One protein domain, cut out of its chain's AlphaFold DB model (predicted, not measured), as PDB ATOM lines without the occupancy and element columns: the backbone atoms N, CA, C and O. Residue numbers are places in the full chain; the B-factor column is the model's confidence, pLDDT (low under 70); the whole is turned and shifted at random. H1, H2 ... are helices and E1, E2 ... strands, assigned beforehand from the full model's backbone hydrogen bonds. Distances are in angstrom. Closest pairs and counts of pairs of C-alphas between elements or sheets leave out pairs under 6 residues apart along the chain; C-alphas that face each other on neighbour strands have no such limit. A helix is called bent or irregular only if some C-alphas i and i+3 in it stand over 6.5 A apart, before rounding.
ATOM      1  N   VAL A 344     116.070 142.061  89.732       90.06
ATOM      2  CA  VAL A 344     114.835 142.864  89.554       90.06
ATOM      3  C   VAL A 344     113.570 142.005  89.518       90.06
ATOM      4  O   VAL A 344     112.586 142.311  90.178       90.06
ATOM      5  N   ASN A 345     113.614 140.882  88.805       90.31
ATOM      6  CA  ASN A 345     112.489 139.950  88.683       90.31
ATOM      7  C   ASN A 345     111.965 139.453  90.040       90.31
ATOM      8  O   ASN A 345     110.766 139.283  90.237       90.31
ATOM      9  N   LEU A 346     112.872 139.238  90.993       90.12
ATOM     10  CA  LEU A 346     112.513 138.753  92.318       90.12
ATOM     11  C   LEU A 346     111.949 139.884  93.202       90.12
ATOM     12  O   LEU A 346     111.062 139.643  94.024       90.12
ATOM     13  N   ILE A 347     112.395 141.122  92.958       90.69
ATOM     14  CA  ILE A 347     111.795 142.319  93.547       90.69
ATOM     15  C   ILE A 347     110.357 142.484  93.035       90.69
ATOM     16  O   ILE A 347     109.440 142.547  93.849       90.69
ATOM     17  N   LYS A 348     110.140 142.420  91.711       91.19
ATOM     18  CA  LYS A 348     108.802 142.428  91.087       91.19
ATOM     19  C   LYS A 348     107.893 141.348  91.676       91.19
ATOM     20  O   LYS A 348     106.767 141.636  92.064       91.19
ATOM     21  N   ALA A 349     108.398 140.120  91.818       93.25
ATOM     22  CA  ALA A 349     107.643 139.026  92.422       93.25
ATOM     23  C   ALA A 349     107.222 139.329  93.868       93.25
ATOM     24  O   ALA A 349     106.101 139.007  94.256       93.25
ATOM     25  N   SER A 350     108.081 139.971  94.667       93.06
ATOM     26  CA  SER A 350     107.702 140.332  96.038       93.06
ATOM     27  C   SER A 350     106.788 141.544  96.104       93.06
ATOM     28  O   SER A 350     105.937 141.590  96.986       93.06
ATOM     29  N   MET A 351     106.891 142.473  95.154       89.94
ATOM     30  CA  MET A 351     105.941 143.578  95.062       89.94
ATOM     31  C   MET A 351     104.561 143.102  94.651       89.94
ATOM     32  O   MET A 351     103.590 143.491  95.284       89.94
ATOM     33  N   ARG A 352     104.477 142.131  93.741       93.06
ATOM     34  CA  ARG A 352     103.225 141.432  93.441       93.06
ATOM     35  C   ARG A 352     102.608 140.786  94.688       93.06
ATOM     36  O   ARG A 352     101.424 140.934  94.940       93.06
ATOM     37  N   VAL A 353     103.417 140.131  95.525       94.56
ATOM     38  CA  VAL A 353     102.959 139.561  96.814       94.56
ATOM     39  C   VAL A 353     102.519 140.638  97.813       94.56
ATOM     40  O   VAL A 353     101.682 140.370  98.670       94.56
ATOM     41  N   HIS A 354     103.064 141.848  97.738       91.56
ATOM     42  CA  HIS A 354     102.665 142.947  98.612       91.56
ATOM     43  C   HIS A 354     101.408 143.679  98.113       91.56
ATOM     44  O   HIS A 354     100.577 144.050  98.938       91.56
ATOM     45  N   LEU A 355     101.264 143.883  96.803       87.75
ATOM     46  CA  LEU A 355     100.242 144.742  96.199       87.75
ATOM     47  C   LEU A 355      98.981 143.973  95.782       87.75
ATOM     48  O   LEU A 355      97.871 144.437  96.036       87.75
ATOM     49  N   ASP A 356      99.133 142.794  95.174       92.88
ATOM     50  CA  ASP A 356      98.000 142.039  94.633       92.88
ATOM     51  C   ASP A 356      97.195 141.360  95.749       92.88
ATOM     52  O   ASP A 356      97.706 141.036  96.824       92.88
ATOM     53  N   ALA A 357      95.932 141.038  95.462       93.25
ATOM     54  CA  ALA A 357      95.066 140.305  96.377       93.25
ATOM     55  C   ALA A 357      95.606 138.891  96.663       93.25
ATOM     56  O   ALA A 357      95.456 137.965  95.869       93.25
ATOM     57  N   ASN A 358      96.225 138.720  97.828       94.56
ATOM     58  CA  ASN A 358      96.705 137.442  98.342       94.56
ATOM     59  C   ASN A 358      96.823 137.515  99.880       94.56
ATOM     60  O   ASN A 358      96.680 138.591 100.466       94.56
ATOM     61  N   PRO A 359      97.100 136.399 100.576       94.44
ATOM     62  CA  PRO A 359      97.201 136.389 102.033       94.44
ATOM     63  C   PRO A 359      98.241 137.342 102.627       94.44
ATOM     64  O   PRO A 359      98.066 137.718 103.778       94.44
ATOM     65  N   PHE A 360      99.289 137.724 101.890       93.56
ATOM     66  CA  PHE A 360     100.349 138.630 102.349       93.56
ATOM     67  C   PHE A 360     100.208 140.077 101.866       93.56
ATOM     68  O   PHE A 360     101.115 140.877 102.120       93.56
ATOM     69  N   ALA A 361      99.104 140.426 101.200       92.31
ATOM     70  CA  ALA A 361      98.865 141.789 100.733       92.31
ATOM     71  C   ALA A 361      99.057 142.800 101.882       92.31
ATOM     72  O   ALA A 361      98.551 142.594 102.989       92.31
ATOM     73  N   GLY A 362      99.852 143.846 101.650       88.31
ATOM     74  CA  GLY A 362     100.196 144.880 102.630       88.31
ATOM     75  C   GLY A 362     101.047 144.428 103.830       88.31
ATOM     76  O   GLY A 362     101.299 145.229 104.726       88.31
ATOM     77  N   MET A 363     101.496 143.165 103.896       89.50
ATOM     78  CA  MET A 363     102.239 142.644 105.059       89.50
ATOM     79  C   MET A 363     103.753 142.805 104.949       89.50
ATOM     80  O   MET A 363     104.442 142.750 105.971       89.50
ATOM     81  N   LEU A 364     104.286 142.966 103.732       89.88
ATOM     82  CA  LEU A 364     105.725 143.150 103.538       89.88
ATOM     83  C   LEU A 364     106.149 144.552 103.978       89.88
ATOM     84  O   LEU A 364     105.543 145.533 103.571       89.88
ATOM     85  N   LYS A 365     107.194 144.628 104.796       85.69
ATOM     86  CA  LYS A 365     107.873 145.855 105.190       85.69
ATOM     87  C   LYS A 365     108.909 146.184 104.121       85.69
ATOM     88  O   LYS A 365     109.962 145.539 104.093       85.69
ATOM     89  N   THR A 366     108.636 147.171 103.272       77.38
ATOM     90  CA  THR A 366     109.601 147.665 102.273       77.38
ATOM     91  C   THR A 366     110.430 148.847 102.780       77.38
ATOM     92  O   THR A 366     111.230 149.420 102.048       77.38
ATOM     93  N   ASN A 367     110.339 149.127 104.088       72.00
ATOM     94  CA  ASN A 367     110.962 150.261 104.771       72.00
ATOM     95  C   ASN A 367     110.485 151.614 104.236       72.00
ATOM     96  O   ASN A 367     111.212 152.593 104.400       72.00
ATOM     97  N   THR A 368     109.306 151.697 103.629       66.50
ATOM     98  CA  THR A 368     108.714 152.985 103.254       66.50
ATOM     99  C   THR A 368     108.042 153.592 104.490       66.50
ATOM    100  O   THR A 368     107.396 152.859 105.249       66.50
ATOM    101  N   PRO A 369     108.241 154.893 104.773       58.50
ATOM    102  CA  PRO A 369     107.558 155.548 105.883       58.50
ATOM    103  C   PRO A 369     106.035 155.378 105.789       58.50
ATOM    104  O   PRO A 369     105.475 155.362 104.698       58.50
ATOM    105  N   GLY A 370     105.371 155.183 106.930       64.44
ATOM    106  CA  GLY A 370     103.917 154.981 106.992       64.44
ATOM    107  C   GLY A 370     103.416 153.575 106.618       64.44
ATOM    108  O   GLY A 370     102.240 153.274 106.837       64.44
ATOM    109  N   GLU A 371     104.268 152.672 106.114       70.88
ATOM    110  CA  GLU A 371     103.848 151.297 105.826       70.88
ATOM    111  C   GLU A 371     103.520 150.500 107.091       70.88
ATOM    112  O   GLU A 371     104.291 150.431 108.048       70.88
ATOM    113  N   LYS A 372     102.386 149.794 107.047       73.81
ATOM    114  CA  LYS A 372     101.938 148.884 108.114       73.81
ATOM    115  C   LYS A 372     102.607 147.503 108.063       73.81
ATOM    116  O   LYS A 372     102.397 146.688 108.962       73.81
ATOM    117  N   GLY A 373     103.376 147.213 107.012       80.19
ATOM    118  CA  GLY A 373     104.011 145.914 106.809       80.19
ATOM    119  C   GLY A 373     105.024 145.583 107.907       80.19
ATOM    120  O   GLY A 373     105.787 146.442 108.339       80.19
ATOM    121  N   PHE A 374     105.064 144.322 108.346       84.06
ATOM    122  CA  PHE A 374     105.934 143.838 109.433       84.06
ATOM    123  C   PHE A 374     106.853 142.686 109.016       84.06
ATOM    124  O   PHE A 374     107.830 142.386 109.705       84.06
ATOM    125  N   LEU A 375     106.565 142.039 107.886       87.81
ATOM    126  CA  LEU A 375     107.416 140.998 107.332       87.81
ATOM    127  C   LEU A 375     108.528 141.651 106.529       87.81
ATOM    128  O   LEU A 375     108.260 142.203 105.472       87.81
ATOM    129  N   ASP A 376     109.773 141.562 106.988       88.38
ATOM    130  CA  ASP A 376     110.921 142.054 106.215       88.38
ATOM    131  C   ASP A 376     110.865 141.525 104.767       88.38
ATOM    132  O   ASP A 376     110.914 140.307 104.536       88.38
ATOM    133  N   ALA A 377     110.704 142.442 103.801       90.12
ATOM    134  CA  ALA A 377     110.487 142.101 102.397       90.12
ATOM    135  C   ALA A 377     111.656 141.276 101.855       90.12
ATOM    136  O   ALA A 377     111.456 140.266 101.183       90.12
ATOM    137  N   THR A 378     112.878 141.628 102.253       89.62
ATOM    138  CA  THR A 378     114.103 140.897 101.920       89.62
ATOM    139  C   THR A 378     114.090 139.445 102.423       89.62
ATOM    140  O   THR A 378     114.449 138.509 101.696       89.62
ATOM    141  N   ALA A 379     113.667 139.209 103.663       91.00
ATOM    142  CA  ALA A 379     113.572 137.875 104.235       91.00
ATOM    143  C   ALA A 379     112.453 137.057 103.578       91.00
ATOM    144  O   ALA A 379     112.667 135.874 103.294       91.00
ATOM    145  N   MET A 380     111.298 137.670 103.305       94.50
ATOM    146  CA  MET A 380     110.198 137.038 102.566       94.50
ATOM    147  C   MET A 380     110.617 136.665 101.149       94.50
ATOM    148  O   MET A 380     110.417 135.522 100.733       94.50
ATOM    149  N   GLN A 381     111.302 137.576 100.461       93.81
ATOM    150  CA  GLN A 381     111.889 137.348  99.152       93.81
ATOM    151  C   GLN A 381     112.753 136.077  99.159       93.81
ATOM    152  O   GLN A 381     112.493 135.139  98.410       93.81
ATOM    153  N   LYS A 382     113.749 136.009 100.052       92.50
ATOM    154  CA  LYS A 382     114.750 134.924 100.094       92.50
ATOM    155  C   LYS A 382     114.204 133.578 100.572       92.50
ATOM    156  O   LYS A 382     114.674 132.529 100.126       92.50
ATOM    157  N   LYS A 383     113.290 133.589 101.548       93.38
ATOM    158  CA  LYS A 383     112.870 132.375 102.275       93.38
ATOM    159  C   LYS A 383     111.535 131.821 101.811       93.38
ATOM    160  O   LYS A 383     111.325 130.614 101.925       93.38
ATOM    161  N   VAL A 384     110.658 132.687 101.314       95.81
ATOM    162  CA  VAL A 384     109.306 132.329 100.901       95.81
ATOM    163  C   VAL A 384     109.202 132.389  99.381       95.81
ATOM    164  O   VAL A 384     109.093 131.344  98.744       95.81
ATOM    165  N   ILE A 385     109.337 133.578  98.799       96.12
ATOM    166  CA  ILE A 385     108.970 133.871  97.406       96.12
ATOM    167  C   ILE A 385     109.927 133.220  96.403       96.12
ATOM    168  O   ILE A 385     109.475 132.607  95.441       96.12
ATOM    169  N   GLU A 386     111.240 133.258  96.648       95.00
ATOM    170  CA  GLU A 386     112.251 132.684  95.743       95.00
ATOM    171  C   GLU A 386     112.086 131.165  95.544       95.00
ATOM    172  O   GLU A 386     112.562 130.620  94.549       95.00
ATOM    173  N   LEU A 387     111.400 130.457  96.452       95.00
ATOM    174  CA  LEU A 387     111.071 129.042  96.250       95.00
ATOM    175  C   LEU A 387     110.002 128.847  95.163       95.00
ATOM    176  O   LEU A 387     110.107 127.915  94.367       95.00
ATOM    177  N   TRP A 388     108.989 129.715  95.143       96.31
ATOM    178  CA  TRP A 388     107.873 129.667  94.198       96.31
ATOM    179  C   TRP A 388     108.251 130.273  92.862       96.31
ATOM    180  O   TRP A 388     108.122 129.622  91.831       96.31
ATOM    181  N   TYR A 389     108.766 131.496  92.892       95.50
ATOM    182  CA  TYR A 389     109.126 132.242  91.700       95.50
ATOM    183  C   TYR A 389     110.421 131.722  91.060       95.50
ATOM    184  O   TYR A 389     110.556 131.671  89.841       95.50
ATOM    185  N   GLY A 390     111.392 131.296  91.873       92.19
ATOM    186  CA  GLY A 390     112.754 131.020  91.421       92.19
ATOM    187  C   GLY A 390     113.602 132.284  91.307       92.19
ATOM    188  O   GLY A 390     113.343 133.301  91.941       92.19
ATOM    189  N   SER A 391     114.650 132.215  90.494       87.06
ATOM    190  CA  SER A 391     115.501 133.355  90.159       87.06
ATOM    191  C   SER A 391     115.827 133.346  88.672       87.06
ATOM    192  O   SER A 391     115.901 132.278  88.065       87.06
ATOM    193  N   LYS A 392     116.044 134.513  88.068       81.94
ATOM    194  CA  LYS A 392     116.673 134.583  86.745       81.94
ATOM    195  C   LYS A 392     118.187 134.723  86.939       81.94
ATOM    196  O   LYS A 392     118.626 135.337  87.912       81.94
ATOM    197  N   GLY A 393     118.978 134.088  86.070       74.06
ATOM    198  CA  GLY A 393     120.444 134.216  86.090       74.06
ATOM    199  C   GLY A 393     120.909 135.668  85.904       74.06
ATOM    200  O   GLY A 393     120.098 136.544  85.623       74.06
ATOM    201  N   SER A 394     122.215 135.935  86.006       67.31
ATOM    202  CA  SER A 394     122.785 137.289  85.822       67.31
ATOM    203  C   SER A 394     122.461 137.915  84.459       67.31
ATOM    204  O   SER A 394     122.363 139.130  84.332       67.31
ATOM    205  N   SER A 395     122.232 137.098  83.430       69.50
ATOM    206  CA  SER A 395     121.773 137.562  82.119       69.50
ATOM    207  C   SER A 395     120.296 137.974  82.085       69.50
ATOM    208  O   SER A 395     119.838 138.478  81.066       69.50
ATOM    209  N   GLY A 396     119.522 137.693  83.139       68.62
ATOM    210  CA  GLY A 396     118.066 137.857  83.173       68.62
ATOM    211  C   GLY A 396     117.299 136.900  82.252       68.62
ATOM    212  O   GLY A 396     116.077 136.888  82.277       68.62
ATOM    213  N   THR A 397     117.987 136.074  81.457       72.62
ATOM    214  CA  THR A 397     117.369 135.328  80.346       72.62
ATOM    215  C   THR A 397     116.975 133.896  80.675       72.62
ATOM    216  O   THR A 397     116.249 133.279  79.904       72.62
ATOM    217  N   ARG A 398     117.465 133.331  81.784       79.88
ATOM    218  CA  ARG A 398     117.182 131.938  82.147       79.88
ATOM    219  C   ARG A 398     116.542 131.853  83.519       79.88
ATOM    220  O   ARG A 398     117.208 132.098  84.527       79.88
ATOM    221  N   ALA A 399     115.276 131.452  83.535       84.12
ATOM    222  CA  ALA A 399     114.565 131.072  84.741       84.12
ATOM    223  C   ALA A 399     115.227 129.839  85.377       84.12
ATOM    224  O   ALA A 399     115.495 128.823  84.729       84.12
ATOM    225  N   THR A 400     115.516 129.936  86.669       84.75
ATOM    226  CA  THR A 400     116.075 128.864  87.489       84.75
ATOM    227  C   THR A 400     115.200 128.694  88.719       84.75
ATOM    228  O   THR A 400     115.039 129.607  89.526       84.75
ATOM    229  N   LEU A 401     114.606 127.515  88.864       88.56
ATOM    230  CA  LEU A 401     113.754 127.199  90.004       88.56
ATOM    231  C   LEU A 401     114.563 126.445  91.050       88.56
ATOM    232  O   LEU A 401     115.290 125.497  90.725       88.56
ATOM    233  N   LYS A 402     114.440 126.873  92.308       87.94
ATOM    234  CA  LYS A 402     115.130 126.223  93.418       87.94
ATOM    235  C   LYS A 402     114.605 124.808  93.595       87.94
ATOM    236  O   LYS A 402     113.407 124.539  93.509       87.94
ATOM    237  N   LYS A 403     115.534 123.904  93.883       88.81
ATOM    238  CA  LYS A 403     115.174 122.612  94.441       88.81
ATOM    239  C   LYS A 403     114.871 122.799  95.915       88.81
ATOM    240  O   LYS A 403     115.581 123.536  96.601       88.81
ATOM    241  N   PHE A 404     113.881 122.082  96.410       86.38
ATOM    242  CA  PHE A 404     113.712 121.884  97.838       86.38
ATOM    243  C   PHE A 404     113.861 120.403  98.149       86.38
ATOM    244  O   PHE A 404     113.494 119.526  97.360       86.38
ATOM    245  N   ARG A 405     114.506 120.139  99.282       80.88
ATOM    246  CA  ARG A 405     114.935 118.808  99.682       80.88
ATOM    247  C   ARG A 405     114.239 118.414 100.974       80.88
ATOM    248  O   ARG A 405     114.166 119.198 101.917       80.88
ATOM    249  N   ALA A 406     113.816 117.159 101.010       61.88
ATOM    250  CA  ALA A 406     113.326 116.508 102.203       61.88
ATOM    251  C   ALA A 406     114.416 116.350 103.269       61.88
ATOM    252  O   ALA A 406     115.391 115.634 103.045       61.88
ATOM    253  N   ILE A 407     114.256 116.955 104.448       64.88
ATOM    254  CA  ILE A 407     115.104 116.603 105.595       64.88
ATOM    255  C   ILE A 407     114.605 115.254 106.126       64.88
ATOM    256  O   ILE A 407     113.615 115.194 106.848       64.88
ATOM    257  N   THR A 408     115.257 114.170 105.708       66.25
ATOM    258  CA  THR A 408     114.999 112.801 106.174       66.25
ATOM    259  C   THR A 408     116.175 112.296 106.999       66.25
ATOM    260  O   THR A 408     117.320 112.644 106.719       66.25
ATOM    261  N   ASP A 409     115.902 111.432 107.983       66.19
ATOM    262  CA  ASP A 409     116.946 110.755 108.775       66.19
ATOM    263  C   ASP A 409     117.841 109.837 107.930       66.19
ATOM    264  O   ASP A 409     118.938 109.481 108.347       66.19
ATOM    265  N   ASP A 410     117.367 109.455 106.743       71.31
ATOM    266  CA  ASP A 410     118.117 108.697 105.749       71.31
ATOM    267  C   ASP A 410     118.569 109.646 104.620       71.31
ATOM    268  O   ASP A 410     117.750 110.000 103.760       71.31
ATOM    269  N   PRO A 411     119.847 110.080 104.598       65.75
ATOM    270  CA  PRO A 411     120.382 110.955 103.555       65.75
ATOM    271  C   PRO A 411     120.279 110.340 102.154       65.75
ATOM    272  O   PRO A 411     120.198 111.079 101.174       65.75
ATOM    273  N   GLY A 412     120.249 109.004 102.053       71.94
ATOM    274  CA  GLY A 412     120.158 108.271 100.790       71.94
ATOM    275  C   GLY A 412     118.750 108.224 100.192       71.94
ATOM    276  O   GLY A 412     118.599 107.887  99.019       71.94
ATOM    277  N   ARG A 413     117.715 108.584 100.963       67.31
ATOM    278  CA  ARG A 413     116.311 108.638 100.505       67.31
ATOM    279  C   ARG A 413     115.788 110.045 100.270       67.31
ATOM    280  O   ARG A 413     114.623 110.214  99.910       67.31
ATOM    281  N   SER A 414     116.616 111.057 100.496       72.44
ATOM    282  CA  SER A 414     116.191 112.439 100.371       72.44
ATOM    283  C   SER A 414     115.962 112.796  98.899       72.44
ATOM    284  O   SER A 414     116.899 113.059  98.146       72.44
ATOM    285  N   LYS A 415     114.694 112.762  98.478       83.88
ATOM    286  CA  LYS A 415     114.285 113.160  97.133       83.88
ATOM    287  C   LYS A 415     114.218 114.684  97.040       83.88
ATOM    288  O   LYS A 415     113.707 115.360  97.936       83.88
ATOM    289  N   GLU A 416     114.754 115.214  95.949       89.31
ATOM    290  CA  GLU A 416     114.679 116.633  95.609       89.31
ATOM    291  C   GLU A 416     113.518 116.871  94.652       89.31
ATOM    292  O   GLU A 416     113.347 116.129  93.684       89.31
ATOM    293  N   PHE A 417     112.762 117.934  94.904       90.56
ATOM    294  CA  PHE A 417     111.677 118.377  94.036       90.56
ATOM    295  C   PHE A 417     111.968 119.782  93.517       90.56
ATOM    296  O   PHE A 417     112.539 120.617  94.225       90.56
ATOM    297  N   ARG A 418     111.564 120.051  92.277       91.50
ATOM    298  CA  ARG A 418     111.458 121.401  91.707       91.50
ATOM    299  C   ARG A 418     109.992 121.744  91.498       91.50
ATOM    300  O   ARG A 418     109.186 120.851  91.249       91.50
ATOM    301  N   MET A 419     109.660 123.035  91.476       93.69
ATOM    302  CA  MET A 419     108.305 123.480  91.123       93.69
ATOM    303  C   MET A 419     107.853 122.938  89.756       93.69
ATOM    304  O   MET A 419     106.726 122.479  89.627       93.69
ATOM    305  N   LEU A 420     108.751 122.837  88.770       92.88
ATOM    306  CA  LEU A 420     108.426 122.216  87.476       92.88
ATOM    307  C   LEU A 420     108.180 120.706  87.528       92.88
ATOM    308  O   LEU A 420     107.451 120.199  86.684       92.88
ATOM    309  N   ASP A 421     108.756 119.977  88.486       92.56
ATOM    310  CA  ASP A 421     108.418 118.557  88.645       92.56
ATOM    311  C   ASP A 421     106.977 118.395  89.150       92.56
ATOM    312  O   ASP A 421     106.335 117.383  88.888       92.56
ATOM    313  N   LEU A 422     106.483 119.393  89.885       94.31
ATOM    314  CA  LEU A 422     105.175 119.388  90.526       94.31
ATOM    315  C   LEU A 422     104.063 119.965  89.651       94.31
ATOM    316  O   LEU A 422     102.952 119.437  89.646       94.31
ATOM    317  N   PHE A 423     104.374 121.046  88.940       96.44
ATOM    318  CA  PHE A 423     103.406 121.862  88.216       96.44
ATOM    319  C   PHE A 423     103.731 121.991  86.727       96.44
ATOM    320  O   PHE A 423     102.956 122.574  85.982       96.44
ATOM    321  N   GLY A 424     104.836 121.420  86.237       94.81
ATOM    322  CA  GLY A 424     105.226 121.553  84.831       94.81
ATOM    323  C   GLY A 424     104.250 120.914  83.836       94.81
ATOM    324  O   GLY A 424     104.336 121.205  82.648       94.81
ATOM    325  N   ALA A 425     103.334 120.046  84.278       96.62
ATOM    326  CA  ALA A 425     102.228 119.554  83.448       96.62
ATOM    327  C   ALA A 425     101.122 120.598  83.237       96.62
ATOM    328  O   ALA A 425     100.358 120.484  82.285       96.62
ATOM    329  N   ASN A 426     101.017 121.586  84.128       97.25
ATOM    330  CA  ASN A 426     100.058 122.683  84.026       97.25
ATOM    331  C   ASN A 426     100.517 123.794  83.074       97.25
ATOM    332  O   ASN A 426      99.690 124.607  82.679       97.25
ATOM    333  N   CYS A 427     101.799 123.812  82.712       96.62
ATOM    334  CA  CYS A 427     102.348 124.704  81.699       96.62
ATOM    335  C   CYS A 427     102.054 124.151  80.294       96.62
ATOM    336  O   CYS A 427     102.291 122.963  80.039       96.62
ATOM    337  N   GLY A 428     101.570 125.000  79.389       95.88
ATOM    338  CA  GLY A 428     101.306 124.667  77.987       95.88
ATOM    339  C   GLY A 428     102.570 124.518  77.133       95.88
ATOM    340  O   GLY A 428     102.534 123.872  76.085       95.88
ATOM    341  N   ALA A 429     103.694 125.071  77.585       95.94
ATOM    342  CA  ALA A 429     104.973 125.010  76.893       95.94
ATOM    343  C   ALA A 429     105.543 123.586  76.737       95.94
ATOM    344  O   ALA A 429     105.333 122.701  77.569       95.94
ATOM    345  N   ALA A 430     106.338 123.355  75.687       94.56
ATOM    346  CA  ALA A 430     106.905 122.037  75.396       94.56
ATOM    347  C   ALA A 430     108.211 121.782  76.161       94.56
ATOM    348  O   ALA A 430     108.418 120.700  76.721       94.56
ATOM    349  N   THR A 431     109.104 122.773  76.207       94.56
ATOM    350  CA  THR A 431     110.431 122.611  76.806       94.56
ATOM    351  C   THR A 431     110.451 123.010  78.279       94.56
ATOM    352  O   THR A 431     109.726 123.894  78.723       94.56
ATOM    353  N   ALA A 432     111.342 122.408  79.075       92.38
ATOM    354  CA  ALA A 432     111.487 122.769  80.492       92.38
ATOM    355  C   ALA A 432     111.865 124.248  80.711       92.38
ATOM    356  O   ALA A 432     111.615 124.784  81.786       92.38
ATOM    357  N   ARG A 433     112.489 124.884  79.711       91.12
ATOM    358  CA  ARG A 433     112.835 126.304  79.741       91.12
ATOM    359  C   ARG A 433     111.592 127.170  79.574       91.12
ATOM    360  O   ARG A 433     111.318 127.969  80.458       91.12
ATOM    361  N   GLU A 434     110.852 126.974  78.489       93.56
ATOM    362  CA  GLU A 434     109.621 127.723  78.213       93.56
ATOM    363  C   GLU A 434     108.601 127.516  79.341       93.56
ATOM    364  O   GLU A 434     107.981 128.469  79.789       93.56
ATOM    365  N   LYS A 435     108.511 126.302  79.908       95.50
ATOM    366  CA  LYS A 435     107.681 126.046  81.097       95.50
ATOM    367  C   LYS A 435     108.114 126.859  82.316       95.50
ATOM    368  O   LYS A 435     107.278 127.233  83.126       95.50
ATOM    369  N   ALA A 436     109.415 127.088  82.500       93.62
ATOM    370  CA  ALA A 436     109.919 127.904  83.603       93.62
ATOM    371  C   ALA A 436     109.586 129.392  83.410       93.62
ATOM    372  O   ALA A 436     109.333 130.081  84.394       93.62
ATOM    373  N   GLU A 437     109.615 129.865  82.163       92.38
ATOM    374  CA  GLU A 437     109.226 131.225  81.773       92.38
ATOM    375  C   GLU A 437     107.711 131.406  81.976       92.38
ATOM    376  O   GLU A 437     107.315 132.219  82.806       92.38
ATOM    377  N   GLU A 438     106.884 130.525  81.401       94.69
ATOM    378  CA  GLU A 438     105.422 130.499  81.595       94.69
ATOM    379  C   GLU A 438     105.034 130.409  83.083       94.69
ATOM    380  O   GLU A 438     104.097 131.060  83.549       94.69
ATOM    381  N   TRP A 439     105.787 129.630  83.869       95.38
ATOM    382  CA  TRP A 439     105.603 129.561  85.316       95.38
ATOM    383  C   TRP A 439     105.823 130.917  85.994       95.38
ATOM    384  O   TRP A 439     105.018 131.298  86.841       95.38
ATOM    385  N   GLN A 440     106.890 131.639  85.634       93.44
ATOM    386  CA  GLN A 440     107.248 132.942  86.206       93.44
ATOM    387  C   GLN A 440     106.338 134.085  85.740       93.44
ATOM    388  O   GLN A 440     106.163 135.042  86.499       93.44
ATOM    389  N   ASP A 441     105.736 133.972  84.558       91.44
ATOM    390  CA  ASP A 441     104.877 135.013  83.982       91.44
ATOM    391  C   ASP A 441     103.525 135.144  84.706       91.44
ATOM    392  O   ASP A 441     102.913 136.211  84.710       91.44
ATOM    393  N   GLY A 442     103.083 134.111  85.431       92.94
ATOM    394  CA  GLY A 442     101.917 134.266  86.301       92.94
ATOM    395  C   GLY A 442     101.485 133.035  87.076       92.94
ATOM    396  O   GLY A 442     101.065 133.181  88.221       92.94
ATOM    397  N   LEU A 443     101.651 131.833  86.515       95.88
ATOM    398  CA  LEU A 443     101.123 130.604  87.124       95.88
ATOM    399  C   LEU A 443     101.619 130.393  88.558       95.88
ATOM    400  O   LEU A 443     100.851 129.970  89.420       95.88
ATOM    401  N   TRP A 444     102.886 130.715  88.842       96.94
ATOM    402  CA  TRP A 444     103.443 130.591  90.188       96.94
ATOM    403  C   TRP A 444     102.608 131.326  91.240       96.94
ATOM    404  O   TRP A 444     102.503 130.840  92.366       96.94
ATOM    405  N   PHE A 445     102.029 132.475  90.879       97.62
ATOM    406  CA  PHE A 445     101.305 133.347  91.792       97.62
ATOM    407  C   PHE A 445      99.938 132.766  92.153       97.62
ATOM    408  O   PHE A 445      99.534 132.842  93.312       97.62
ATOM    409  N   ASP A 446      99.275 132.091  91.214       97.50
ATOM    410  CA  ASP A 446      97.999 131.414  91.466       97.50
ATOM    411  C   ASP A 446      98.178 130.257  92.456       97.50
ATOM    412  O   ASP A 446      97.434 130.130  93.431       97.50
ATOM    413  N   TYR A 447      99.208 129.427  92.254       98.12
ATOM    414  CA  TYR A 447      99.516 128.333  93.179       98.12
ATOM    415  C   TYR A 447     100.066 128.838  94.515       98.12
ATOM    416  O   TYR A 447      99.726 128.280  95.559       98.12
ATOM    417  N   PHE A 448     100.879 129.898  94.504       98.06
ATOM    418  CA  PHE A 448     101.338 130.575  95.715       98.06
ATOM    419  C   PHE A 448     100.146 131.064  96.542       98.06
ATOM    420  O   PHE A 448     100.053 130.762  97.734       98.06
ATOM    421  N   THR A 449      99.205 131.759  95.903       98.00
ATOM    422  CA  THR A 449      97.998 132.286  96.540       98.00
ATOM    423  C   THR A 449      97.152 131.149  97.094       98.00
ATOM    424  O   THR A 449      96.880 131.135  98.290       98.00
ATOM    425  N   ALA A 450      96.852 130.123  96.292       98.38
ATOM    426  CA  ALA A 450      96.080 128.966  96.743       98.38
ATOM    427  C   ALA A 450      96.720 128.237  97.943       98.38
ATOM    428  O   ALA A 450      96.019 127.803  98.862       98.38
ATOM    429  N   PHE A 451      98.052 128.113  97.962       98.31
ATOM    430  CA  PHE A 451      98.780 127.538  99.093       98.31
ATOM    431  C   PHE A 451      98.611 128.381 100.356       98.31
ATOM    432  O   PHE A 451      98.244 127.862 101.412       98.31
ATOM    433  N   TRP A 452      98.892 129.679 100.261       97.56
ATOM    434  CA  TRP A 452      98.886 130.548 101.429       97.56
ATOM    435  C   TRP A 452      97.475 130.873 101.911       97.56
ATOM    436  O   TRP A 452      97.299 131.109 103.101       97.56
ATOM    437  N   GLU A 453      96.458 130.823 101.049       97.38
ATOM    438  CA  GLU A 453      95.055 130.919 101.459       97.38
ATOM    439  C   GLU A 453      94.664 129.714 102.304       97.38
ATOM    440  O   GLU A 453      94.103 129.876 103.384       97.38
ATOM    441  N   ALA A 454      95.055 128.506 101.889       97.75
ATOM    442  CA  ALA A 454      94.846 127.307 102.691       97.75
ATOM    443  C   ALA A 454      95.543 127.392 104.064       97.75
ATOM    444  O   ALA A 454      94.989 126.927 105.063       97.75
ATOM    445  N   VAL A 455      96.736 128.001 104.128       96.19
ATOM    446  CA  VAL A 455      97.445 128.266 105.391       96.19
ATOM    447  C   VAL A 455      96.713 129.319 106.229       96.19
ATOM    448  O   VAL A 455      96.434 129.060 107.399       96.19
ATOM    449  N   ARG A 456      96.358 130.472 105.654       94.81
ATOM    450  CA  ARG A 456      95.603 131.536 106.330       94.81
ATOM    451  C   ARG A 456      94.313 130.987 106.922       94.81
ATOM    452  O   ARG A 456      94.111 131.095 108.125       94.81
ATOM    453  N   ASP A 457      93.477 130.354 106.104       95.31
ATOM    454  CA  ASP A 457      92.162 129.851 106.510       95.31
ATOM    455  C   ASP A 457      92.281 128.844 107.666       95.31
ATOM    456  O   ASP A 457      91.430 128.793 108.555       95.31
ATOM    457  N   ARG A 458      93.370 128.059 107.692       94.62
ATOM    458  CA  ARG A 458      93.648 127.105 108.772       94.62
ATOM    459  C   ARG A 458      93.951 127.783 110.108       94.62
ATOM    460  O   ARG A 458      93.651 127.181 111.140       94.62
ATOM    461  N   TYR A 459      94.576 128.957 110.090       92.38
ATOM    462  CA  TYR A 459      95.181 129.594 111.264       92.38
ATOM    463  C   TYR A 459      94.553 130.943 111.649       92.38
ATOM    464  O   TYR A 459      94.897 131.496 112.696       92.38
ATOM    465  N   GLN A 460      93.609 131.453 110.852       90.12
ATOM    466  CA  GLN A 460      92.939 132.736 111.081       90.12
ATOM    467  C   GLN A 460      92.081 132.749 112.354       90.12
ATOM    468  O   GLN A 460      92.044 133.740 113.081       90.12
ATOM    469  N   GLY A 461      91.392 131.643 112.651       86.00
ATOM    470  CA  GLY A 461      90.546 131.528 113.845       86.00
ATOM    471  C   GLY A 461      91.328 131.452 115.159       86.00
ATOM    472  O   GLY A 461      90.784 131.759 116.216       86.00
ATOM    473  N   ASP A 462      92.606 131.080 115.085       83.75
ATOM    474  CA  ASP A 462      93.449 130.771 116.242       83.75
ATOM    475  C   ASP A 462      94.413 131.915 116.603       83.75
ATOM    476  O   ASP A 462      95.284 131.758 117.460       83.75
ATOM    477  N   GLY A 463      94.288 133.060 115.923       80.00
ATOM    478  CA  GLY A 463      95.106 134.257 116.144       80.00
ATOM    479  C   GLY A 463      96.547 134.157 115.635       80.00
ATOM    480  O   GLY A 463      97.296 135.119 115.761       80.00
ATOM    481  N   LEU A 464      96.944 133.024 115.044       83.12
ATOM    482  CA  LEU A 464      98.254 132.859 114.404       83.12
ATOM    483  C   LEU A 464      98.335 133.609 113.071       83.12
ATOM    484  O   LEU A 464      99.397 134.106 112.711       83.12
ATOM    485  N   TRP A 465      97.204 133.704 112.371       87.12
ATOM    486  CA  TRP A 465      97.001 134.630 111.265       87.12
ATOM    487  C   TRP A 465      95.924 135.639 111.689       87.12
ATOM    488  O   TRP A 465      94.848 135.227 112.116       87.12
ATOM    489  N   PRO A 466      96.158 136.951 111.636       79.56
ATOM    490  CA  PRO A 466      95.176 137.932 112.066       79.56
ATOM    491  C   PRO A 466      94.067 138.104 111.039       79.56
ATOM    492  O   PRO A 466      94.193 137.792 109.856       79.56
ATOM    493  N   GLN A 467      92.943 138.612 111.531       77.19
ATOM    494  CA  GLN A 467      91.713 138.710 110.755       77.19
ATOM    495  C   GLN A 467      91.721 139.858 109.743       77.19
ATOM    496  O   GLN A 467      90.981 139.797 108.766       77.19
ATOM    497  N   SER A 468      92.543 140.881 109.969       78.31
ATOM    498  CA  SER A 468      92.704 142.030 109.083       78.31
ATOM    499  C   SER A 468      94.134 142.559 109.139       78.31
ATOM    500  O   SER A 468      94.877 142.264 110.076       78.31
ATOM    501  N   ILE A 469      94.496 143.378 108.146       72.31
ATOM    502  CA  ILE A 469      95.768 144.107 108.146       72.31
ATOM    503  C   ILE A 469      95.858 145.050 109.358       72.31
ATOM    504  O   ILE A 469      96.898 145.156 109.995       72.31
ATOM    505  N   ASP A 470      94.755 145.691 109.739       74.31
ATOM    506  CA  ASP A 470      94.745 146.620 110.877       74.31
ATOM    507  C   ASP A 470      94.849 145.922 112.240       74.31
ATOM    508  O   ASP A 470      95.143 146.564 113.244       74.31
ATOM    509  N   ALA A 471      94.614 144.609 112.293       73.12
ATOM    510  CA  ALA A 471      94.823 143.817 113.500       73.12
ATOM    511  C   ALA A 471      96.308 143.463 113.727       73.12
ATOM    512  O   ALA A 471      96.635 142.862 114.756       73.12
ATOM    513  N   TRP A 472      97.205 143.821 112.797       70.38
ATOM    514  CA  TRP A 472      98.643 143.656 112.987       70.38
ATOM    515  C   TRP A 472      99.209 144.694 113.966       70.38
ATOM    516  O   TRP A 472      98.735 145.828 114.024       70.38
ATOM    517  N   PRO A 473     100.250 144.338 114.737       61.97
ATOM    518  CA  PRO A 473     100.925 145.289 115.609       61.97
ATOM    519  C   PRO A 473     101.692 146.298 114.740       61.97
ATOM    520  O   PRO A 473     102.423 145.857 113.845       61.97
ATOM    521  N   PRO A 474     101.586 147.612 114.996       60.75
ATOM    522  CA  PRO A 474     102.395 148.595 114.289       60.75
ATOM    523  C   PRO A 474     103.882 148.326 114.548       60.75
ATOM    524  O   PRO A 474     104.303 148.040 115.673       60.75
ATOM    525  N   VAL A 475     104.687 148.375 113.490       54.44
ATOM    526  CA  VAL A 475     106.129 148.126 113.581       54.44
ATOM    527  C   VAL A 475     106.809 149.312 114.253       54.44
ATOM    528  O   VAL A 475     106.603 150.447 113.848       54.44
ATOM    529  N   GLY A 476     107.655 149.047 115.249       55.81
ATOM    530  CA  GLY A 476     108.484 150.079 115.882       55.81
ATOM    531  C   GLY A 476     107.815 150.832 117.032       55.81
ATOM    532  O   GLY A 476     108.493 151.572 117.732       55.81
ATOM    533  N   VAL A 477     106.531 150.593 117.305       56.00
ATOM    534  CA  VAL A 477     105.900 151.117 118.519       56.00
ATOM    535  C   VAL A 477     106.179 150.127 119.646       56.00
ATOM    536  O   VAL A 477     105.698 148.993 119.613       56.00
ATOM    537  N   GLY A 478     106.952 150.537 120.655       58.56
ATOM    538  CA  GLY A 478     107.334 149.717 121.820       58.56
ATOM    539  C   GLY A 478     106.170 149.211 122.694       58.56
ATOM    540  O   GLY A 478     106.395 148.704 123.788       58.56
ATOM    541  N   SER A 479     104.924 149.334 122.235       55.62
ATOM    542  CA  SER A 479     103.704 148.945 122.939       55.62
ATOM    543  C   SER A 479     103.064 147.653 122.418       55.62
ATOM    544  O   SER A 479     101.900 147.398 122.741       55.62
ATOM    545  N   ALA A 480     103.751 146.854 121.591       67.19
ATOM    546  CA  ALA A 480     103.201 145.576 121.144       67.19
ATOM    547  C   ALA A 480     102.900 144.683 122.359       67.19
ATOM    548  O   ALA A 480     103.737 144.494 123.246       67.19
ATOM    549  N   THR A 481     101.689 144.131 122.426       77.88
ATOM    550  CA  THR A 481     101.351 143.201 123.506       77.88
ATOM    551  C   THR A 481     102.218 141.937 123.391       77.88
ATOM    552  O   THR A 481     102.649 141.573 122.293       77.88
ATOM    553  N   PRO A 482     102.473 141.201 124.486       75.81
ATOM    554  CA  PRO A 482     103.226 139.946 124.415       75.81
ATOM    555  C   PRO A 482     102.663 138.955 123.382       75.81
ATOM    556  O   PRO A 482     103.419 138.260 122.707       75.81
ATOM    557  N   ASP A 483     101.339 138.926 123.211       71.06
ATOM    558  CA  ASP A 483     100.670 138.087 122.212       71.06
ATOM    559  C   ASP A 483     100.973 138.544 120.779       71.06
ATOM    560  O   ASP A 483     101.259 137.719 119.914       71.06
ATOM    561  N   GLN A 484     101.003 139.855 120.538       70.94
ATOM    562  CA  GLN A 484     101.395 140.446 119.260       70.94
ATOM    563  C   GLN A 484     102.855 140.139 118.898       70.94
ATOM    564  O   GLN A 484     103.139 139.735 117.768       70.94
ATOM    565  N   GLN A 485     103.770 140.246 119.864       74.12
ATOM    566  CA  GLN A 485     105.178 139.880 119.682       74.12
ATOM    567  C   GLN A 485     105.329 138.387 119.351       74.12
ATOM    568  O   GLN A 485     106.113 137.999 118.482       74.12
ATOM    569  N   ASN A 486     104.547 137.536 120.022       71.88
ATOM    570  CA  ASN A 486     104.533 136.103 119.755       71.88
ATOM    571  C   ASN A 486     104.062 135.810 118.330       71.88
ATOM    572  O   ASN A 486     104.724 135.040 117.640       71.88
ATOM    573  N   VAL A 487     102.981 136.444 117.864       71.44
ATOM    574  CA  VAL A 487     102.494 136.292 116.484       71.44
ATOM    575  C   VAL A 487     103.548 136.750 115.472       71.44
ATOM    576  O   VAL A 487     103.810 136.020 114.520       71.44
ATOM    577  N   GLN A 488     104.223 137.883 115.697       73.38
ATOM    578  CA  GLN A 488     105.309 138.348 114.818       73.38
ATOM    579  C   GLN A 488     106.462 137.339 114.726       73.38
ATOM    580  O   GLN A 488     106.936 137.036 113.630       73.38
ATOM    581  N   ASN A 489     106.882 136.763 115.855       75.25
ATOM    582  CA  ASN A 489     107.932 135.742 115.876       75.25
ATOM    583  C   ASN A 489     107.514 134.471 115.114       75.25
ATOM    584  O   ASN A 489     108.327 133.845 114.431       75.25
ATOM    585  N   LEU A 490     106.236 134.103 115.216       74.75
ATOM    586  CA  LEU A 490     105.647 132.906 114.616       74.75
ATOM    587  C   LEU A 490     105.444 133.057 113.103       74.75
ATOM    588  O   LEU A 490     105.677 132.119 112.344       74.75
ATOM    589  N   MET A 491     105.073 134.261 112.675       78.88
ATOM    590  CA  MET A 491     104.868 134.645 111.280       78.88
ATOM    591  C   MET A 491     106.147 135.143 110.603       78.88
ATOM    592  O   MET A 491     106.111 135.574 109.457       78.88
ATOM    593  N   GLY A 492     107.305 135.054 111.261       87.19
ATOM    594  CA  GLY A 492     108.569 135.433 110.646       87.19
ATOM    595  C   GLY A 492     108.848 134.629 109.370       87.19
ATOM    596  O   GLY A 492     108.638 133.414 109.320       87.19
ATOM    597  N   ALA A 493     109.426 135.281 108.355       89.75
ATOM    598  CA  ALA A 493     109.736 134.682 107.049       89.75
ATOM    599  C   ALA A 493     110.511 133.349 107.129       89.75
ATOM    600  O   ALA A 493     110.424 132.505 106.241       89.75
ATOM    601  N   THR A 494     111.274 133.129 108.206       89.75
ATOM    602  CA  THR A 494     111.946 131.848 108.478       89.75
ATOM    603  C   THR A 494     110.967 130.715 108.752       89.75
ATOM    604  O   THR A 494     111.103 129.653 108.152       89.75
ATOM    605  N   ILE A 495     110.010 130.921 109.656       89.69
ATOM    606  CA  ILE A 495     109.025 129.901 110.021       89.69
ATOM    607  C   ILE A 495     108.116 129.628 108.824       89.69
ATOM    608  O   ILE A 495     107.917 128.466 108.474       89.69
ATOM    609  N   LEU A 496     107.666 130.686 108.139       93.44
ATOM    610  CA  LEU A 496     106.890 130.583 106.901       93.44
ATOM    611  C   LEU A 496     107.639 129.774 105.833       93.44
ATOM    612  O   LEU A 496     107.089 128.824 105.279       93.44
ATOM    613  N   GLY A 497     108.920 130.084 105.607       93.94
ATOM    614  CA  GLY A 497     109.781 129.350 104.681       93.94
ATOM    615  C   GLY A 497     109.923 127.862 105.029       93.94
ATOM    616  O   GLY A 497     109.915 127.011 104.141       93.94
ATOM    617  N   MET A 498     110.008 127.515 106.317       92.06
ATOM    618  CA  MET A 498     110.075 126.115 106.757       92.06
ATOM    619  C   MET A 498     108.732 125.391 106.625       92.06
ATOM    620  O   MET A 498     108.702 124.244 106.175       92.06
ATOM    621  N   LEU A 499     107.631 126.061 106.978       94.00
ATOM    622  CA  LEU A 499     106.278 125.528 106.852       94.00
ATOM    623  C   LEU A 499     105.971 125.166 105.397       94.00
ATOM    624  O   LEU A 499     105.557 124.039 105.130       94.00
ATOM    625  N   GLN A 500     106.231 126.078 104.452       95.50
ATOM    626  CA  GLN A 500     105.967 125.804 103.039       95.50
ATOM    627  C   GLN A 500     106.776 124.620 102.510       95.50
ATOM    628  O   GLN A 500     106.223 123.786 101.802       95.50
ATOM    629  N   ILE A 501     108.050 124.491 102.898       93.50
ATOM    630  CA  ILE A 501     108.902 123.387 102.443       93.50
ATOM    631  C   ILE A 501     108.338 122.056 102.943       93.50
ATOM    632  O   ILE A 501     108.169 121.136 102.145       93.50
ATOM    633  N   ALA A 502     108.002 121.958 104.233       93.00
ATOM    634  CA  ALA A 502     107.470 120.729 104.818       93.00
ATOM    635  C   ALA A 502     106.120 120.330 104.193       93.00
ATOM    636  O   ALA A 502     105.909 119.174 103.820       93.00
ATOM    637  N   VAL A 503     105.209 121.292 104.025       95.19
ATOM    638  CA  VAL A 503     103.875 121.031 103.469       95.19
ATOM    639  C   VAL A 503     103.955 120.662 101.985       95.19
ATOM    640  O   VAL A 503     103.364 119.658 101.586       95.19
ATOM    641  N   LEU A 504     104.722 121.403 101.175       95.56
ATOM    642  CA  LEU A 504     104.929 121.096  99.752       95.56
ATOM    643  C   LEU A 504     105.583 119.733  99.557       95.56
ATOM    644  O   LEU A 504     105.200 118.979  98.665       95.56
ATOM    645  N   GLN A 505     106.545 119.389 100.407       91.94
ATOM    646  CA  GLN A 505     107.185 118.084 100.373       91.94
ATOM    647  C   GLN A 505     106.192 116.964 100.693       91.94
ATOM    648  O   GLN A 505     106.144 115.968  99.972       91.94
ATOM    649  N   ARG A 506     105.386 117.109 101.754       93.69
ATOM    650  CA  ARG A 506     104.362 116.112 102.091       93.69
ATOM    651  C   ARG A 506     103.361 115.948 100.952       93.69
ATOM    652  O   ARG A 506     102.993 114.823 100.619       93.69
ATOM    653  N   TRP A 507     102.946 117.056 100.352       95.81
ATOM    654  CA  TRP A 507     102.053 117.053  99.204       95.81
ATOM    655  C   TRP A 507     102.668 116.331  97.996       95.81
ATOM    656  O   TRP A 507     102.030 115.449  97.425       95.81
ATOM    657  N   ALA A 508     103.927 116.628  97.662       94.31
ATOM    658  CA  ALA A 508     104.654 115.981  96.573       94.31
ATOM    659  C   ALA A 508     104.760 114.458  96.763       94.31
ATOM    660  O   ALA A 508     104.528 113.710  95.817       94.31
ATOM    661  N   GLN A 509     105.037 114.000  97.990       91.94
ATOM    662  CA  GLN A 509     105.071 112.572  98.332       91.94
ATOM    663  C   GLN A 509     103.707 111.901  98.128       91.94
ATOM    664  O   GLN A 509     103.625 110.874  97.465       91.94
ATOM    665  N   LEU A 510     102.626 112.502  98.641       93.94
ATOM    666  CA  LEU A 510     101.271 111.961  98.474       93.94
ATOM    667  C   LEU A 510     100.848 111.902  97.000       93.94
ATOM    668  O   LEU A 510     100.164 110.964  96.587       93.94
ATOM    669  N   ARG A 511     101.251 112.899  96.206       94.69
ATOM    670  CA  ARG A 511     100.997 112.939  94.763       94.69
ATOM    671  C   ARG A 511     101.760 111.835  94.034       94.69
ATOM    672  O   ARG A 511     101.177 111.163  93.191       94.69
ATOM    673  N   GLU A 512     103.033 111.636  94.365       93.25
ATOM    674  CA  GLU A 512     103.859 110.572  93.792       93.25
ATOM    675  C   GLU A 512     103.332 109.177  94.142       93.25
ATOM    676  O   GLU A 512     103.174 108.355  93.243       93.25
ATOM    677  N   ASP A 513     102.996 108.927  95.411       93.00
ATOM    678  CA  ASP A 513     102.440 107.645  95.860       93.00
ATOM    679  C   ASP A 513     101.149 107.303  95.100       93.00
ATOM    680  O   ASP A 513     100.943 106.161  94.686       93.00
ATOM    681  N   ARG A 514     100.294 108.310  94.873       95.19
ATOM    682  CA  ARG A 514      99.061 108.167  94.092       95.19
ATOM    683  C   ARG A 514      99.335 107.908  92.610       95.19
ATOM    684  O   ARG A 514      98.717 107.032  92.018       95.19
ATOM    685  N   ALA A 515     100.264 108.644  92.006       94.56
ATOM    686  CA  ALA A 515     100.641 108.413  90.615       94.56
ATOM    687  C   ALA A 515     101.178 106.986  90.427       94.56
ATOM    688  O   ALA A 515     100.766 106.283  89.506       94.56
ATOM    689  N   LEU A 516     102.019 106.525  91.359       94.25
ATOM    690  CA  LEU A 516     102.562 105.171  91.359       94.25
ATOM    691  C   LEU A 516     101.462 104.112  91.510       94.25
ATOM    692  O   LEU A 516     101.501 103.106  90.800       94.25
ATOM    693  N   SER A 517     100.472 104.327  92.386       96.31
ATOM    694  CA  SER A 517      99.334 103.405  92.515       96.31
ATOM    695  C   SER A 517      98.476 103.341  91.254       96.31
ATOM    696  O   SER A 517      97.940 102.281  90.934       96.31
ATOM    697  N   ASP A 518      98.388 104.455  90.527       96.06
ATOM    698  CA  ASP A 518      97.603 104.587  89.299       96.06
ATOM    699  C   ASP A 518      98.407 104.188  88.039       96.06
ATOM    700  O   ASP A 518      97.868 104.177  86.932       96.06
ATOM    701  N   GLY A 519      99.691 103.833  88.188       96.44
ATOM    702  CA  GLY A 519     100.587 103.490  87.079       96.44
ATOM    703  C   GLY A 519     100.945 104.676  86.175       96.44
ATOM    704  O   GLY A 519     101.264 104.477  85.003       96.44
ATOM    705  N   GLN A 520     100.868 105.901  86.697       95.94
ATOM    706  CA  GLN A 520     101.174 107.148  85.997       95.94
ATOM    707  C   GLN A 520     102.482 107.769  86.505       95.94
ATOM    708  O   GLN A 520     102.901 107.551  87.641       95.94
ATOM    709  N   ASP A 521     103.123 108.584  85.668       93.75
ATOM    710  CA  ASP A 521     104.195 109.476  86.119       93.75
ATOM    711  C   ASP A 521     103.568 110.723  86.759       93.75
ATOM    712  O   ASP A 521     102.799 111.436  86.113       93.75
ATOM    713  N   PHE A 522     103.909 111.019  88.015       93.88
ATOM    714  CA  PHE A 522     103.347 112.169  88.730       93.88
ATOM    715  C   PHE A 522     103.642 113.507  88.035       93.88
ATOM    716  O   PHE A 522     102.870 114.454  88.201       93.88
ATOM    717  N   LYS A 523     104.717 113.580  87.232       93.88
ATOM    718  CA  LYS A 523     105.101 114.777  86.469       93.88
ATOM    719  C   LYS A 523     104.165 115.097  85.307       93.88
ATOM    720  O   LYS A 523     104.264 116.189  84.756       93.88
ATOM    721  N   THR A 524     103.303 114.163  84.898       94.88
ATOM    722  CA  THR A 524     102.329 114.369  83.810       94.88
ATOM    723  C   THR A 524     100.933 114.701  84.325       94.88
ATOM    724  O   THR A 524     100.068 115.111  83.554       94.88
ATOM    725  N   MET A 525     100.703 114.565  85.632       96.38
ATOM    726  CA  MET A 525      99.429 114.907  86.247       96.38
ATOM    727  C   MET A 525      99.280 116.426  86.320       96.38
ATOM    728  O   MET A 525     100.164 117.105  86.842       96.38
ATOM    729  N   THR A 526      98.137 116.954  85.896       97.06
ATOM    730  CA  THR A 526      97.766 118.363  86.090       97.06
ATOM    731  C   THR A 526      97.027 118.552  87.416       97.06
ATOM    732  O   THR A 526      96.539 117.597  88.026       97.06
ATOM    733  N   ILE A 527      96.998 119.774  87.939       97.81
ATOM    734  CA  ILE A 527      96.164 120.135  89.097       97.81
ATOM    735  C   ILE A 527      95.732 121.593  89.015       97.81
ATOM    736  O   ILE A 527      96.558 122.442  88.707       97.81
ATOM    737  N   THR A 528      94.468 121.915  89.273       97.88
ATOM    738  CA  THR A 528      94.036 123.322  89.308       97.88
ATOM    739  C   THR A 528      94.502 124.001  90.607       97.88
ATOM    740  O   THR A 528      94.696 123.308  91.609       97.88
ATOM    741  N   PRO A 529      94.669 125.337  90.649       98.12
ATOM    742  CA  PRO A 529      94.973 126.042  91.898       98.12
ATOM    743  C   PRO A 529      93.958 125.752  93.016       98.12
ATOM    744  O   PRO A 529      94.345 125.553  94.166       98.12
ATOM    745  N   VAL A 530      92.669 125.622  92.678       98.00
ATOM    746  CA  VAL A 530      91.598 125.296  93.636       98.00
ATOM    747  C   VAL A 530      91.793 123.902  94.242       98.00
ATOM    748  O   VAL A 530      91.852 123.767  95.465       98.00
ATOM    749  N   ASP A 531      91.972 122.878  93.399       98.12
ATOM    750  CA  ASP A 531      92.208 121.503  93.863       98.12
ATOM    751  C   ASP A 531      93.499 121.399  94.680       98.12
ATOM    752  O   ASP A 531      93.588 120.627  95.640       98.12
ATOM    753  N   PHE A 532      94.520 122.169  94.296       98.38
ATOM    754  CA  PHE A 532      95.766 122.266  95.038       98.38
ATOM    755  C   PHE A 532      95.524 122.844  96.433       98.38
ATOM    756  O   PHE A 532      95.873 122.191  97.416       98.38
ATOM    757  N   GLY A 533      94.848 123.991  96.540       98.25
ATOM    758  CA  GLY A 533      94.477 124.598  97.820       98.25
ATOM    759  C   GLY A 533      93.685 123.647  98.726       98.25
ATOM    760  O   GLY A 533      93.982 123.531  99.917       98.25
ATOM    761  N   ASP A 534      92.746 122.874  98.174       98.31
ATOM    762  CA  ASP A 534      91.993 121.861  98.928       98.31
ATOM    763  C   ASP A 534      92.869 120.718  99.450       98.31
ATOM    764  O   ASP A 534      92.698 120.243 100.581       98.31
ATOM    765  N   GLN A 535      93.843 120.272  98.659       98.06
ATOM    766  CA  GLN A 535      94.812 119.275  99.107       98.06
ATOM    767  C   GLN A 535      95.714 119.832 100.212       98.06
ATOM    768  O   GLN A 535      95.943 119.134 101.204       98.06
ATOM    769  N   ILE A 536      96.149 121.090 100.108       98.25
ATOM    770  CA  ILE A 536      96.914 121.766 101.164       98.25
ATOM    771  C   ILE A 536      96.083 121.883 102.450       98.25
ATOM    772  O   ILE A 536      96.563 121.485 103.513       98.25
ATOM    773  N   ARG A 537      94.811 122.304 102.370       97.62
ATOM    774  CA  ARG A 537      93.891 122.333 103.526       97.62
ATOM    775  C   ARG A 537      93.803 120.975 104.218       97.62
ATOM    776  O   ARG A 537      93.842 120.900 105.444       97.62
ATOM    777  N   ASN A 538      93.709 119.889 103.450       96.56
ATOM    778  CA  ASN A 538      93.661 118.538 104.004       96.56
ATOM    779  C   ASN A 538      94.972 118.127 104.688       96.56
ATOM    780  O   ASN A 538      94.921 117.533 105.765       96.56
ATOM    781  N   ILE A 539      96.123 118.472 104.105       96.12
ATOM    782  CA  ILE A 539      97.446 118.194 104.682       96.12
ATOM    783  C   ILE A 539      97.659 118.965 105.985       96.12
ATOM    784  O   ILE A 539      98.277 118.441 106.904       96.12
ATOM    785  N   LEU A 540      97.118 120.178 106.098       95.88
ATOM    786  CA  LEU A 540      97.250 121.016 107.290       95.88
ATOM    787  C   LEU A 540      96.330 120.603 108.456       95.88
ATOM    788  O   LEU A 540      96.540 121.062 109.577       95.88
ATOM    789  N   LYS A 541      95.324 119.740 108.245       94.25
ATOM    790  CA  LYS A 541      94.384 119.313 109.307       94.25
ATOM    791  C   LYS A 541      95.072 118.766 110.570       94.25
ATOM    792  O   LYS A 541      94.675 119.191 111.656       94.25
ATOM    793  N   PRO A 542      96.084 117.877 110.480       92.44
ATOM    794  CA  PRO A 542      96.777 117.347 111.655       92.44
ATOM    795  C   PRO A 542      97.629 118.392 112.385       92.44
ATOM    796  O   PRO A 542      97.939 118.220 113.563       92.44
TER     797      PRO A 542
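AT A GLANCE: This is residues 344 to 542 of the 592 residues of an uncharacterized protein of Mycobacterium scrofulaceum (UniProt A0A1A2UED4). Picture a group of mostly crossed helices: H2 and the long H6 run the same way and overlap in part, H7 packs side by side on the arm H4b and sets its residues 535 to 540 crosswise on H6, and H4b meets residues 388 to 389 of H2 with its residues 444 to 448. H1 crosses H2, H5 and the arm H4a lie far out, and the hairpin of E1 and E2 packs on H6, its residues 408 to 413 sticking out. The printed part has 199 residues, mostly helix by its named elements, in the order H1 H2 E1 E2 H3 H4 H5 H6 H7, with one antiparallel sheet, E1 - E2. It is compact, with a radius of gyration of the C-alphas of 17.6 A and spans of 57 by 42 by 33 A.

IN THESE COORDINATES: Find C-alpha 344 at (114.835, 142.864, 89.554), where H1, residues 344 to 355, begins. H2 is residues 377 to 389, only just irregular: C-alphas 383 and 386 are 6.6 A apart. E1 is residues 403 to 405, E2 416 to 418 and H3 419 to 423. H4, residues 432 to 462, was assigned as one helix by its hydrogen bonds but is bent, with C-alphas 441 and 444 7.8 A apart; its arms are H4a, 432 to 441, and H4b, 444 to 462, 27.9 A long. H4b has a kink of 28 degrees near residue 456 and is irregular, with C-alphas 458 and 461 7.4 A apart. H5 is residues 482 to 490. H6, residues 493 to 517, runs 36.0 A from (109.736, 134.682, 107.049). H7, residues 529 to 540, ends at C-alpha 540, (97.250, 121.016, 107.290).

HOW THE PARTS SIT: Start at H2. H1 touches it with residues 346 to 350 alone, about perpendicular at 78 degrees, closest at C-alphas 350 and 381, 6.0 A. H6 touches H2 the same way at a shallow tilt of 11 degrees, closest at C-alphas 384 and 497, 4.8 A. H4b touches H2 at a steep tilt of 59 degrees, opposite ways, closest at C-alphas 388 and 444, 6.0 A. H7 touches H4b, C-alphas 450 and 533 closest at 4.8 A, and H6, C-alphas 503 and 539 closest at 7.1 A. H3 and H4a only just touch, with 3 pairs of C-alphas within 8 A; the closest, 420 and 436, are 7.0 A apart. H5 touches no helix. In the hairpin E1 and E2, N 404 and O 417 are within hydrogen-bond range at 3.0 A. O i to N i+4 pairs are within range throughout H1, H3, H4a, H5, H6 and H7, but 5 of 9 in H2 and 13 of 15 in H4b.

THE WHOLE: The C-alphas farthest apart, of Gly 478 and Gly 519, are 58.2 A apart. The printed part has no cut. Look for long links from H1 to H2, H2 to E1, H4 to H5 and H6 to H7. Mean pLDDT of the printed part is 87.3, with 20 residues under 70, among them 473 to 480.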